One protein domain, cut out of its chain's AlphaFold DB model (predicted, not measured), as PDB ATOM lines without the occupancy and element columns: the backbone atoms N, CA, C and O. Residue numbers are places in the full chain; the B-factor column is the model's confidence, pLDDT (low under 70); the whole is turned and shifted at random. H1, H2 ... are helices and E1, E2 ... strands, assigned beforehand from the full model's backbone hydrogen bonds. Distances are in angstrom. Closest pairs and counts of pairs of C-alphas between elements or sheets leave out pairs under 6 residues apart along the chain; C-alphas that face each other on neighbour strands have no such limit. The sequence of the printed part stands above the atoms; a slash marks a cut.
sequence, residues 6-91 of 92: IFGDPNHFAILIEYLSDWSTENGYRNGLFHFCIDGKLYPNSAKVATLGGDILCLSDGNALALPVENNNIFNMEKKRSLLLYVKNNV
ATOM      1  N   ILE A   6     141.093 124.032 109.735       92.69
ATOM      2  CA  ILE A   6     141.711 125.316 109.394       92.69
ATOM      3  C   ILE A   6     142.171 125.983 110.688       92.69
ATOM      4  O   ILE A   6     141.383 126.155 111.617       92.69
ATOM      5  N   PHE A   7     143.440 126.376 110.732       92.56
ATOM      6  CA  PHE A   7     144.058 127.067 111.861       92.56
ATOM      7  C   PHE A   7     144.438 128.492 111.459       92.56
ATOM      8  O   PHE A   7     145.310 128.658 110.614       92.56
ATOM      9  N   GLY A   8     143.823 129.507 112.070       94.06
ATOM     10  CA  GLY A   8     144.079 130.927 111.778       94.06
ATOM     11  C   GLY A   8     142.944 131.604 111.002       94.06
ATOM     12  O   GLY A   8     141.813 131.121 111.005       94.06
ATOM     13  N   ASP A   9     143.248 132.726 110.343       96.00
ATOM     14  CA  ASP A   9     142.313 133.466 109.484       96.00
ATOM     15  C   ASP A   9     142.766 133.371 108.019       96.00
ATOM     16  O   ASP A   9     143.786 133.964 107.663       96.00
ATOM     17  N   PRO A  10     142.023 132.675 107.141       95.44
ATOM     18  CA  PRO A  10     142.387 132.528 105.734       95.44
ATOM     19  C   PRO A  10     142.582 133.847 104.978       95.44
ATOM     20  O   PRO A  10     143.288 133.855 103.971       95.44
ATOM     21  N   ASN A  11     141.983 134.949 105.442       96.06
ATOM     22  CA  ASN A  11     142.126 136.267 104.818       96.06
ATOM     23  C   ASN A  11     143.425 136.989 105.198       96.06
ATOM     24  O   ASN A  11     143.760 137.975 104.551       96.06
ATOM     25  N   HIS A  12     144.152 136.502 106.206       95.62
ATOM     26  CA  HIS A  12     145.448 137.032 106.627       95.62
ATOM     27  C   HIS A  12     146.510 135.929 106.555       95.62
ATOM     28  O   HIS A  12     147.349 135.912 105.656       95.62
ATOM     29  N   PHE A  13     146.434 134.968 107.474       95.50
ATOM     30  CA  PHE A  13     147.262 133.772 107.491       95.50
ATOM     31  C   PHE A  13     146.515 132.620 108.172       95.50
ATOM     32  O   PHE A  13     146.057 132.750 109.311       95.50
ATOM     33  N   ALA A  14     146.432 131.477 107.493       95.75
ATOM     34  CA  ALA A  14     145.960 130.230 108.078       95.75
ATOM     35  C   ALA A  14     146.699 129.013 107.511       95.75
ATOM     36  O   ALA A  14     147.343 129.086 106.467       95.75
ATOM     37  N   ILE A  15     146.566 127.875 108.186       94.75
ATOM     38  CA  ILE A  15     147.005 126.568 107.699       94.75
ATOM     39  C   ILE A  15     145.768 125.690 107.545       94.75
ATOM     40  O   ILE A  15     145.012 125.515 108.500       94.75
ATOM     41  N   LEU A  16     145.560 125.155 106.346       95.06
ATOM     42  CA  LEU A  16     144.536 124.156 106.058       95.06
ATOM     43  C   LEU A  16     145.196 122.781 106.037       95.06
ATOM     44  O   LEU A  16     146.156 122.563 105.296       95.06
ATOM     45  N   ILE A  17     144.662 121.865 106.843       94.00
ATOM     46  CA  ILE A  17     145.115 120.480 106.939       94.00
ATOM     47  C   ILE A  17     143.899 119.567 106.822       94.00
ATOM     48  O   ILE A  17     142.911 119.727 107.539       94.00
ATOM     49  N   GLU A  18     143.991 118.580 105.943       93.44
ATOM     50  CA  GLU A  18     142.953 117.572 105.772       93.44
ATOM     51  C   GLU A  18     143.593 116.210 105.538       93.44
ATOM     52  O   GLU A  18     144.454 116.062 104.676       93.44
ATOM     53  N   TYR A  19     143.185 115.214 106.319       93.62
ATOM     54  CA  TYR A  19     143.596 113.828 106.123       93.62
ATOM     55  C   TYR A  19     142.674 113.155 105.113       93.62
ATOM     56  O   TYR A  19     141.461 113.165 105.301       93.62
ATOM     57  N   LEU A  20     143.255 112.524 104.090       93.56
ATOM     58  CA  LEU A  20     142.512 111.802 103.062       93.56
ATOM     59  C   LEU A  20     142.859 110.315 103.142       93.56
ATOM     60  O   LEU A  20     143.979 109.899 102.823       93.56
ATOM     61  N   SER A  21     141.891 109.502 103.571       92.88
ATOM     62  CA  SER A  21     142.089 108.057 103.737       92.88
ATOM     63  C   SER A  21     142.470 107.375 102.431       92.88
ATOM     64  O   SER A  21     143.351 106.526 102.436       92.88
ATOM     65  N   ASP A  22     141.879 107.801 101.316       94.38
ATOM     66  CA  ASP A  22     142.118 107.223  99.987       94.38
ATOM     67  C   ASP A  22     143.531 107.499  99.461       94.38
ATOM     68  O   ASP A  22     143.998 106.849  98.527       94.38
ATOM     69  N   TRP A  23     144.226 108.477 100.047       94.75
ATOM     70  CA  TRP A  23     145.618 108.791  99.718       94.75
ATOM     71  C   TRP A  23     146.599 108.102 100.665       94.75
ATOM     72  O   TRP A  23     147.813 108.230 100.504       94.75
ATOM     73  N   SER A  24     146.086 107.389 101.662       94.56
ATOM     74  CA  SER A  24     146.852 106.778 102.738       94.56
ATOM     75  C   SER A  24     146.749 105.257 102.663       94.56
ATOM     76  O   SER A  24     145.785 104.700 102.147       94.56
ATOM     77  N   THR A  25     147.752 104.564 103.195       92.56
ATOM     78  CA  THR A  25     147.710 103.105 103.345       92.56
ATOM     79  C   THR A  25     147.497 102.731 104.805       92.56
ATOM     80  O   THR A  25     147.930 103.440 105.718       92.56
ATOM     81  N   GLU A  26     146.831 101.600 105.043       88.88
ATOM     82  CA  GLU A  26     146.700 101.044 106.388       88.88
ATOM     83  C   GLU A  26     148.099 100.797 106.982       88.88
ATOM     84  O   GLU A  26     148.956 100.187 106.343       88.88
ATOM     85  N   ASN A  27     148.345 101.320 108.188       88.56
ATOM     86  CA  ASN A  27     149.654 101.331 108.865       88.56
ATOM     87  C   ASN A  27     150.790 102.070 108.123       88.56
ATOM     88  O   ASN A  27     151.954 101.924 108.495       88.56
ATOM     89  N   GLY A  28     150.477 102.869 107.101       91.00
ATOM     90  CA  GLY A  28     151.446 103.681 106.370       91.00
ATOM     91  C   GLY A  28     151.460 105.153 106.771       91.00
ATOM     92  O   GLY A  28     150.993 105.556 107.839       91.00
ATOM     93  N   TYR A  29     152.018 105.978 105.883       93.25
ATOM     94  CA  TYR A  29     152.011 107.427 106.043       93.25
ATOM     95  C   TYR A  29     150.588 107.984 105.958       93.25
ATOM     96  O   TYR A  29     149.795 107.579 105.107       93.25
ATOM     97  N   ARG A  30     150.285 108.946 106.833       93.38
ATOM     98  CA  ARG A  30     149.046 109.721 106.765       93.38
ATOM     99  C   ARG A  30     149.216 110.827 105.739       93.38
ATOM    100  O   ARG A  30     149.961 111.776 105.985       93.38
ATOM    101  N   ASN A  31     148.512 110.690 104.630       95.81
ATOM    102  CA  ASN A  31     148.562 111.627 103.526       95.81
ATOM    103  C   ASN A  31     147.269 112.433 103.435       95.81
ATOM    104  O   ASN A  31     146.216 112.037 103.940       95.81
ATOM    105  N   GLY A  32     147.353 113.577 102.772       95.06
ATOM    106  CA  GLY A  32     146.191 114.408 102.517       95.06
ATOM    107  C   GLY A  32     146.578 115.760 101.945       95.06
ATOM    108  O   GLY A  32     147.523 115.849 101.158       95.06
ATOM    109  N   LEU A  33     145.843 116.794 102.339       95.25
ATOM    110  CA  LEU A  33     146.072 118.171 101.930       95.25
ATOM    111  C   LEU A  33     146.782 118.946 103.034       95.25
ATOM    112  O   LEU A  33     146.414 118.872 104.208       95.25
ATOM    113  N   PHE A  34     147.760 119.742 102.623       95.12
ATOM    114  CA  PHE A  34     148.431 120.716 103.467       95.12
ATOM    115  C   PHE A  34     148.623 121.996 102.657       95.12
ATOM    116  O   PHE A  34     149.305 121.993 101.629       95.12
ATOM    117  N   HIS A  35     148.005 123.089 103.101       95.69
ATOM    118  CA  HIS A  35     148.090 124.381 102.429       95.69
ATOM    119  C   HIS A  35     148.336 125.510 103.423       95.69
ATOM    120  O   HIS A  35     147.698 125.581 104.474       95.69
ATOM    121  N   PHE A  36     149.182 126.459 103.029       95.06
ATOM    122  CA  PHE A  36     149.153 127.796 103.609       95.06
ATOM    123  C   PHE A  36     148.073 128.627 102.916       95.06
ATOM    124  O   PHE A  36     148.020 128.684 101.686       95.06
ATOM    125  N   CYS A  37     147.240 129.299 103.702       96.69
ATOM    126  CA  CYS A  37     146.331 130.347 103.261       96.69
ATOM    127  C   CYS A  37     146.986 131.694 103.567       96.69
ATOM    128  O   CYS A  37     147.198 132.002 104.736       96.69
ATOM    129  N   ILE A  38     147.314 132.487 102.551       96.19
ATOM    130  CA  ILE A  38     147.918 133.819 102.712       96.19
ATOM    131  C   ILE A  38     147.101 134.798 101.879       96.19
ATOM    132  O   ILE A  38     146.965 134.599 100.669       96.19
ATOM    133  N   ASP A  39     146.543 135.828 102.514       97.12
ATOM    134  CA  ASP A  39     145.692 136.839 101.868       97.12
ATOM    135  C   ASP A  39     144.570 136.224 100.998       97.12
ATOM    136  O   ASP A  39     144.359 136.602  99.841       97.12
ATOM    137  N   GLY A  40     143.891 135.195 101.519       95.88
ATOM    138  CA  GLY A  40     142.805 134.489 100.830       95.88
ATOM    139  C   GLY A  40     143.249 133.529  99.719       95.88
ATOM    140  O   GLY A  40     142.401 132.998  99.002       95.88
ATOM    141  N   LYS A  41     144.555 133.292  99.539       96.94
ATOM    142  CA  LYS A  41     145.099 132.399  98.500       96.94
ATOM    143  C   LYS A  41     145.751 131.162  99.101       96.94
ATOM    144  O   LYS A  41     146.481 131.258 100.082       96.94
ATOM    145  N   LEU A  42     145.533 130.016  98.457       95.81
ATOM    146  CA  LEU A  42     146.141 128.740  98.831       95.81
ATOM    147  C   LEU A  42     147.528 128.567  98.205       95.81
ATOM    148  O   LEU A  42     147.737 128.861  97.024       95.81
ATOM    149  N   TYR A  43     148.450 128.021  98.994       94.81
ATOM    150  CA  TYR A  43     149.806 127.662  98.595       94.81
ATOM    151  C   TYR A  43     150.126 126.234  99.076       94.81
ATOM    152  O   TYR A  43     150.161 126.014 100.287       94.81
ATOM    153  N   PRO A  44     150.359 125.269  98.162       93.69
ATOM    154  CA  PRO A  44     150.231 125.401  96.706       93.69
ATOM    155  C   PRO A  44     148.791 125.747  96.286       93.69
ATOM    156  O   PRO A  44     147.842 125.469  97.006       93.69
ATOM    157  N   ASN A  45     148.609 126.351  95.111       93.94
ATOM    158  CA  ASN A  45     147.284 126.754  94.610       93.94
ATOM    159  C   ASN A  45     146.471 125.598  93.995       93.94
ATOM    160  O   ASN A  45     145.399 125.816  93.436       93.94
ATOM    161  N   SER A  46     146.996 124.380  94.072       93.25
ATOM    162  CA  SER A  46     146.385 123.145  93.597       93.25
ATOM    163  C   SER A  46     146.583 122.070  94.655       93.25
ATOM    164  O   SER A  46     147.665 122.012  95.246       93.25
ATOM    165  N   ALA A  47     145.602 121.188  94.831       89.00
ATOM    166  CA  ALA A  47     145.744 120.016  95.685       89.00
ATOM    167  C   ALA A  47     146.961 119.179  95.254       89.00
ATOM    168  O   ALA A  47     147.098 118.809  94.085       89.00
ATOM    169  N   LYS A  48     147.860 118.913  96.200       90.06
ATOM    170  CA  LYS A  48     149.010 118.021  96.040       90.06
ATOM    171  C   LYS A  48     149.069 117.105  97.250       90.06
ATOM    172  O   LYS A  48     148.667 117.510  98.337       90.06
ATOM    173  N   VAL A  49     149.570 115.889  97.046       93.12
ATOM    174  CA  VAL A  49     149.752 114.929  98.136       93.12
ATOM    175  C   VAL A  49     150.782 115.487  99.113       93.12
ATOM    176  O   VAL A  49     151.928 115.727  98.732       93.12
ATOM    177  N   ALA A  50     150.350 115.692 100.351       94.62
ATOM    178  CA  ALA A  50     151.178 116.062 101.485       94.62
ATOM    179  C   ALA A  50     151.302 114.865 102.433       94.62
ATOM    180  O   ALA A  50     150.302 114.199 102.720       94.62
ATOM    181  N   THR A  51     152.510 114.608 102.935       95.62
ATOM    182  CA  THR A  51     152.747 113.602 103.976       95.62
ATOM    183  C   THR A  51     152.609 114.305 105.317       95.62
ATOM    184  O   THR A  51     153.589 114.795 105.881       95.62
ATOM    185  N   LEU A  52     151.382 114.347 105.843       93.94
ATOM    186  CA  LEU A  52     150.985 115.243 106.934       93.94
ATOM    187  C   LEU A  52     151.879 115.129 108.170       93.94
ATOM    188  O   LEU A  52     152.203 116.135 108.789       93.94
ATOM    189  N   GLY A  53     152.309 113.915 108.525       90.81
ATOM    190  CA  GLY A  53     153.210 113.712 109.663       90.81
ATOM    191  C   GLY A  53     154.566 114.410 109.495       90.81
ATOM    192  O   GLY A  53     155.088 114.956 110.460       90.81
ATOM    193  N   GLY A  54     155.112 114.424 108.275       90.31
ATOM    194  CA  GLY A  54     156.356 115.125 107.958       90.31
ATOM    195  C   GLY A  54     156.161 116.638 107.902       90.31
ATOM    196  O   GLY A  54     156.908 117.371 108.543       90.31
ATOM    197  N   ASP A  55     155.118 117.101 107.210       90.44
ATOM    198  CA  ASP A  55     154.834 118.535 107.064       90.44
ATOM    199  C   ASP A  55     154.519 119.203 108.413       90.44
ATOM    200  O   ASP A  55     155.031 120.281 108.712       90.44
ATOM    201  N   ILE A  56     153.743 118.541 109.281       89.31
ATOM    202  CA  ILE A  56     153.455 119.028 110.640       89.31
ATOM    203  C   ILE A  56     154.722 119.030 111.501       89.31
ATOM    204  O   ILE A  56     154.919 119.956 112.285       89.31
ATOM    205  N   LEU A  57     155.612 118.042 111.352       88.56
ATOM    206  CA  LEU A  57     156.883 118.027 112.079       88.56
ATOM    207  C   LEU A  57     157.765 119.227 111.703       88.56
ATOM    208  O   LEU A  57     158.452 119.765 112.568       88.56
ATOM    209  N   CYS A  58     157.708 119.710 110.459       85.38
ATOM    210  CA  CYS A  58     158.383 120.949 110.057       85.38
ATOM    211  C   CYS A  58     157.813 122.210 110.737       85.38
ATOM    212  O   CYS A  58     158.474 123.247 110.740       85.38
ATOM    213  N   LEU A  59     156.619 122.124 111.334       85.56
ATOM    214  CA  LEU A  59     156.018 123.168 112.170       85.56
ATOM    215  C   LEU A  59     156.290 122.969 113.674       85.56
ATOM    216  O   LEU A  59     155.664 123.637 114.498       85.56
ATOM    217  N   SER A  60     157.191 122.060 114.053       81.69
ATOM    218  CA  SER A  60     157.622 121.903 115.449       81.69
ATOM    219  C   SER A  60     158.485 123.081 115.934       81.69
ATOM    220  O   SER A  60     158.705 124.059 115.211       81.69
ATOM    221  N   ASP A  61     158.910 123.023 117.195       77.50
ATOM    222  CA  ASP A  61     159.541 124.125 117.919       77.50
ATOM    223  C   ASP A  61     160.689 124.802 117.154       77.50
ATOM    224  O   ASP A  61     161.527 124.162 116.518       77.50
ATOM    225  N   GLY A  62     160.743 126.131 117.250       81.06
ATOM    226  CA  GLY A  62     161.798 126.939 116.634       81.06
ATOM    227  C   GLY A  62     161.516 127.409 115.206       81.06
ATOM    228  O   GLY A  62     162.340 128.120 114.634       81.06
ATOM    229  N   ASN A  63     160.361 127.066 114.628       85.88
ATOM    230  CA  ASN A  63     159.953 127.614 113.336       85.88
ATOM    231  C   ASN A  63     159.482 129.083 113.445       85.88
ATOM    232  O   ASN A  63     159.115 129.566 114.517       85.88
ATOM    233  N   ALA A  64     159.430 129.777 112.304       85.25
ATOM    234  CA  ALA A  64     159.111 131.205 112.227       85.25
ATOM    235  C   ALA A  64     157.667 131.581 112.631       85.25
ATOM    236  O   ALA A  64     157.398 132.759 112.855       85.25
ATOM    237  N   LEU A  65     156.742 130.618 112.730       83.81
ATOM    238  CA  LEU A  65     155.385 130.841 113.250       83.81
ATOM    239  C   LEU A  65     155.367 130.904 114.781       83.81
ATOM    240  O   LEU A  65     154.540 131.612 115.349       83.81
ATOM    241  N   ALA A  66     156.262 130.166 115.444       85.56
ATOM    242  CA  ALA A  66     156.395 130.165 116.900       85.56
ATOM    243  C   ALA A  66     157.393 131.227 117.387       85.56
ATOM    244  O   ALA A  66     157.156 131.885 118.397       85.56
ATOM    245  N   LEU A  67     158.500 131.404 116.657       88.25
ATOM    246  CA  LEU A  67     159.558 132.374 116.939       88.25
ATOM    247  C   LEU A  67     159.794 133.255 115.702       88.25
ATOM    248  O   LEU A  67     160.642 132.930 114.865       88.25
ATOM    249  N   PRO A  68     159.043 134.361 115.554       85.69
ATOM    250  CA  PRO A  68     159.191 135.261 114.419       85.69
ATOM    251  C   PRO A  68     160.612 135.819 114.323       85.69
ATOM    252  O   PRO A  68     161.198 136.251 115.315       85.69
ATOM    253  N   VAL A  69     161.161 135.841 113.109       86.50
ATOM    254  CA  VAL A  69     162.474 136.435 112.834       86.50
ATOM    255  C   VAL A  69     162.277 137.853 112.317       86.50
ATOM    256  O   VAL A  69     161.669 138.062 111.267       86.50
ATOM    257  N   GLU A  70     162.836 138.832 113.022       89.50
ATOM    258  CA  GLU A  70     162.791 140.232 112.610       89.50
ATOM    259  C   GLU A  70     164.031 140.613 111.796       89.50
ATOM    260  O   GLU A  70     165.174 140.411 112.210       89.50
ATOM    261  N   ASN A  71     163.817 141.207 110.622       89.94
ATOM    262  CA  ASN A  71     164.889 141.788 109.825       89.94
ATOM    263  C   ASN A  71     164.381 143.023 109.074       89.94
ATOM    264  O   ASN A  71     163.829 142.920 107.978       89.94
ATOM    265  N   ASN A  72     164.611 144.205 109.651       92.94
ATOM    266  CA  ASN A  72     164.153 145.480 109.091       92.94
ATOM    267  C   ASN A  72     164.699 145.756 107.684       92.94
ATOM    268  O   ASN A  72     164.016 146.375 106.869       92.94
ATOM    269  N   ASN A  73     165.906 145.284 107.368       91.00
ATOM    270  CA  ASN A  73     166.487 145.483 106.041       91.00
ATOM    271  C   ASN A  73     165.742 144.666 104.978       91.00
ATOM    272  O   ASN A  73     165.508 145.166 103.883       91.00
ATOM    273  N   ILE A  74     165.357 143.425 105.297       90.88
ATOM    274  CA  ILE A  74     164.570 142.559 104.406       90.88
ATOM    275  C   ILE A  74     163.123 143.054 104.322       90.88
ATOM    276  O   ILE A  74     162.565 143.096 103.228       90.88
ATOM    277  N   PHE A  75     162.537 143.465 105.449       91.50
ATOM    278  CA  PHE A  75     161.154 143.937 105.522       91.50
ATOM    279  C   PHE A  75     160.904 145.168 104.639       91.50
ATOM    280  O   PHE A  75     159.900 145.237 103.939       91.50
ATOM    281  N   ASN A  76     161.849 146.114 104.620       94.69
ATOM    282  CA  ASN A  76     161.753 147.336 103.814       94.69
ATOM    283  C   ASN A  76     162.252 147.167 102.364       94.69
ATOM    284  O   ASN A  76     162.299 148.134 101.604       94.69
ATOM    285  N   MET A  77     162.664 145.961 101.965       96.00
ATOM    286  CA  MET A  77     163.167 145.683 100.622       96.00
ATOM    287  C   MET A  77     162.026 145.307  99.667       96.00
ATOM    288  O   MET A  77     161.021 144.724 100.060       96.00
ATOM    289  N   GLU A  78     162.197 145.596  98.374       96.81
ATOM    290  CA  GLU A  78     161.273 145.130  97.334       96.81
ATOM    291  C   GLU A  78     161.131 143.596  97.364       96.81
ATOM    292  O   GLU A  78     162.118 142.872  97.513       96.81
ATOM    293  N   LYS A  79     159.892 143.103  97.221       93.25
ATOM    294  CA  LYS A  79     159.510 141.703  97.477       93.25
ATOM    295  C   LYS A  79     160.307 140.678  96.663       93.25
ATOM    296  O   LYS A  79     160.685 139.636  97.195       93.25
ATOM    297  N   LYS A  80     160.559 140.922  95.373       94.94
ATOM    298  CA  LYS A  80     161.355 139.995  94.550       94.94
ATOM    299  C   LYS A  80     162.811 139.986  94.998       94.94
ATOM    300  O   LYS A  80     163.419 138.920  95.080       94.94
ATOM    301  N   ARG A  81     163.369 141.157  95.303       94.88
ATOM    302  CA  ARG A  81     164.746 141.287  95.789       94.88
ATOM    303  C   ARG A  81     164.940 140.618  97.151       94.88
ATOM    304  O   ARG A  81     165.939 139.922  97.323       94.88
ATOM    305  N   SER A  82     164.000 140.784  98.081       93.00
ATOM    306  CA  SER A  82     164.068 140.151  99.403       93.00
ATOM    307  C   SER A  82     164.008 138.627  99.304       93.00
ATOM    308  O   SER A  82     164.842 137.946  99.903       93.00
ATOM    309  N   LEU A  83     163.114 138.089  98.466       91.88
ATOM    310  CA  LEU A  83     163.038 136.653  98.197       91.88
ATOM    311  C   LEU A  83     164.339 136.113  97.582       91.88
ATOM    312  O   LEU A  83     164.852 135.089  98.030       91.88
ATOM    313  N   LEU A  84     164.904 136.809  96.589       92.88
ATOM    314  CA  LEU A  84     166.154 136.394  95.948       92.88
ATOM    315  C   LEU A  84     167.324 136.351  96.941       92.88
ATOM    316  O   LEU A  84     168.137 135.430  96.889       92.88
ATOM    317  N   LEU A  85     167.418 137.338  97.837       90.88
ATOM    318  CA  LEU A  85     168.445 137.372  98.876       90.88
ATOM    319  C   LEU A  85     168.281 136.209  99.861       90.88
ATOM    320  O   LEU A  85     169.266 135.548 100.185       90.88
ATOM    321  N   TYR A  86     167.050 135.943 100.309       86.44
ATOM    322  CA  TYR A  86     166.764 134.843 101.228       86.44
ATOM    323  C   TYR A  86     167.171 133.490 100.633       86.44
ATOM    324  O   TYR A  86     167.906 132.743 101.277       86.44
ATOM    325  N   VAL A  87     166.772 133.212  99.388       89.44
ATOM    326  CA  VAL A  87     167.106 131.954  98.700       89.44
ATOM    327  C   VAL A  87     168.619 131.793  98.549       89.44
ATOM    328  O   VAL A  87     169.146 130.741  98.885       89.44
ATOM    329  N   LYS A  88     169.340 132.842  98.129       88.88
ATOM    330  CA  LYS A  88     170.807 132.787  97.974       88.88
ATOM    331  C   LYS A  88     171.557 132.446  99.263       88.88
ATOM    332  O   LYS A  88     172.623 131.851  99.188       88.88
ATOM    333  N   ASN A  89     171.031 132.857 100.413       84.00
ATOM    334  CA  ASN A  89     171.705 132.691 101.700       84.00
ATOM    335  C   ASN A  89     171.297 131.414 102.451       84.00
ATOM    336  O   ASN A  89     171.968 131.061 103.412       84.00
ATOM    337  N   ASN A  90     170.194 130.763 102.062       75.75
ATOM    338  CA  ASN A  90     169.606 129.649 102.824       75.75
ATOM    339  C   ASN A  90     169.341 128.391 101.982       75.75
ATOM    340  O   ASN A  90     168.945 127.368 102.530       75.75
ATOM    341  N   VAL A  91     169.522 128.462 100.663       63.50
ATOM    342  CA  VAL A  91     169.335 127.339  99.738       63.50
ATOM    343  C   VAL A  91     170.624 127.184  98.931       63.50
ATOM    344  O   VAL A  91     170.716 127.624  97.785       63.50
TER     345      VAL A  91
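This is residues 6 to 91 of the 92 residues of an uncharacterized protein of Photorhabdus luminescens (UniProt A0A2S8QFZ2). The model has two lobes: a sheet of four strands, E1 to E4, with the short helix H1 standing up from it, and a smaller lobe of H2 and H3, set off from the sheet. Residues 57 to 72, which stand free, bridge the lobes. The printed part has 86 residues, in the order E1 E2 E3 E4 H1 H2 H3, of mixed class. The sheet, all antiparallel in the order E1 - E2 - E3 - E4, is a meander, each strand the antiparallel neighbour of the one before. The whole is loose, with a radius of gyration of the C-alphas of 15.6 A, and elongated, spanning 48 by 26 by 21 A.

E1, residues 6 to 9, and E2, residues 13 to 19, form a hairpin; N 7 and O 15 are 2.9 A apart, within hydrogen-bond range. E2 also forms a hairpin with E3, residues 31 to 38, with N 16 and O 35 at 2.9 A. E3 and E4, residues 41 to 43, form a third, at 134 degrees between directions, with N 36 and O 43 at 2.9 A. H1, residues 52 to 57, is on the sheet over E3, at a height of 9.0 A, and stands up from it at 52 degrees; the closest C-alphas of E3 and H1, those of Asn 31 and Leu 52, are 5.5 A apart. H2, residues 72 to 75, and H3, residues 79 to 90, are close but not clearly touching, their closest C-alphas, Ile 74 and Ser 82, 5.6 A apart; both are apart from H1 and not on the sheet. Every O i to N i+4 pair is within hydrogen-bond range in H1 and H3; H2 is too short for one.

E1 begins at C-alpha 6 (141.711, 125.316, 109.394). E2 is 20.3 A long, E3 22.2 A and H3 16.6 A. H3 ends at C-alpha 90 (169.606, 129.649, 102.824).

The C-alphas of Glu 26 and Asn 76, the two farthest apart, are 48.7 A apart. The printed part has no cut. The links E2 to E3 and H1 to H2 are long. Only residue 91 has a pLDDT under 70.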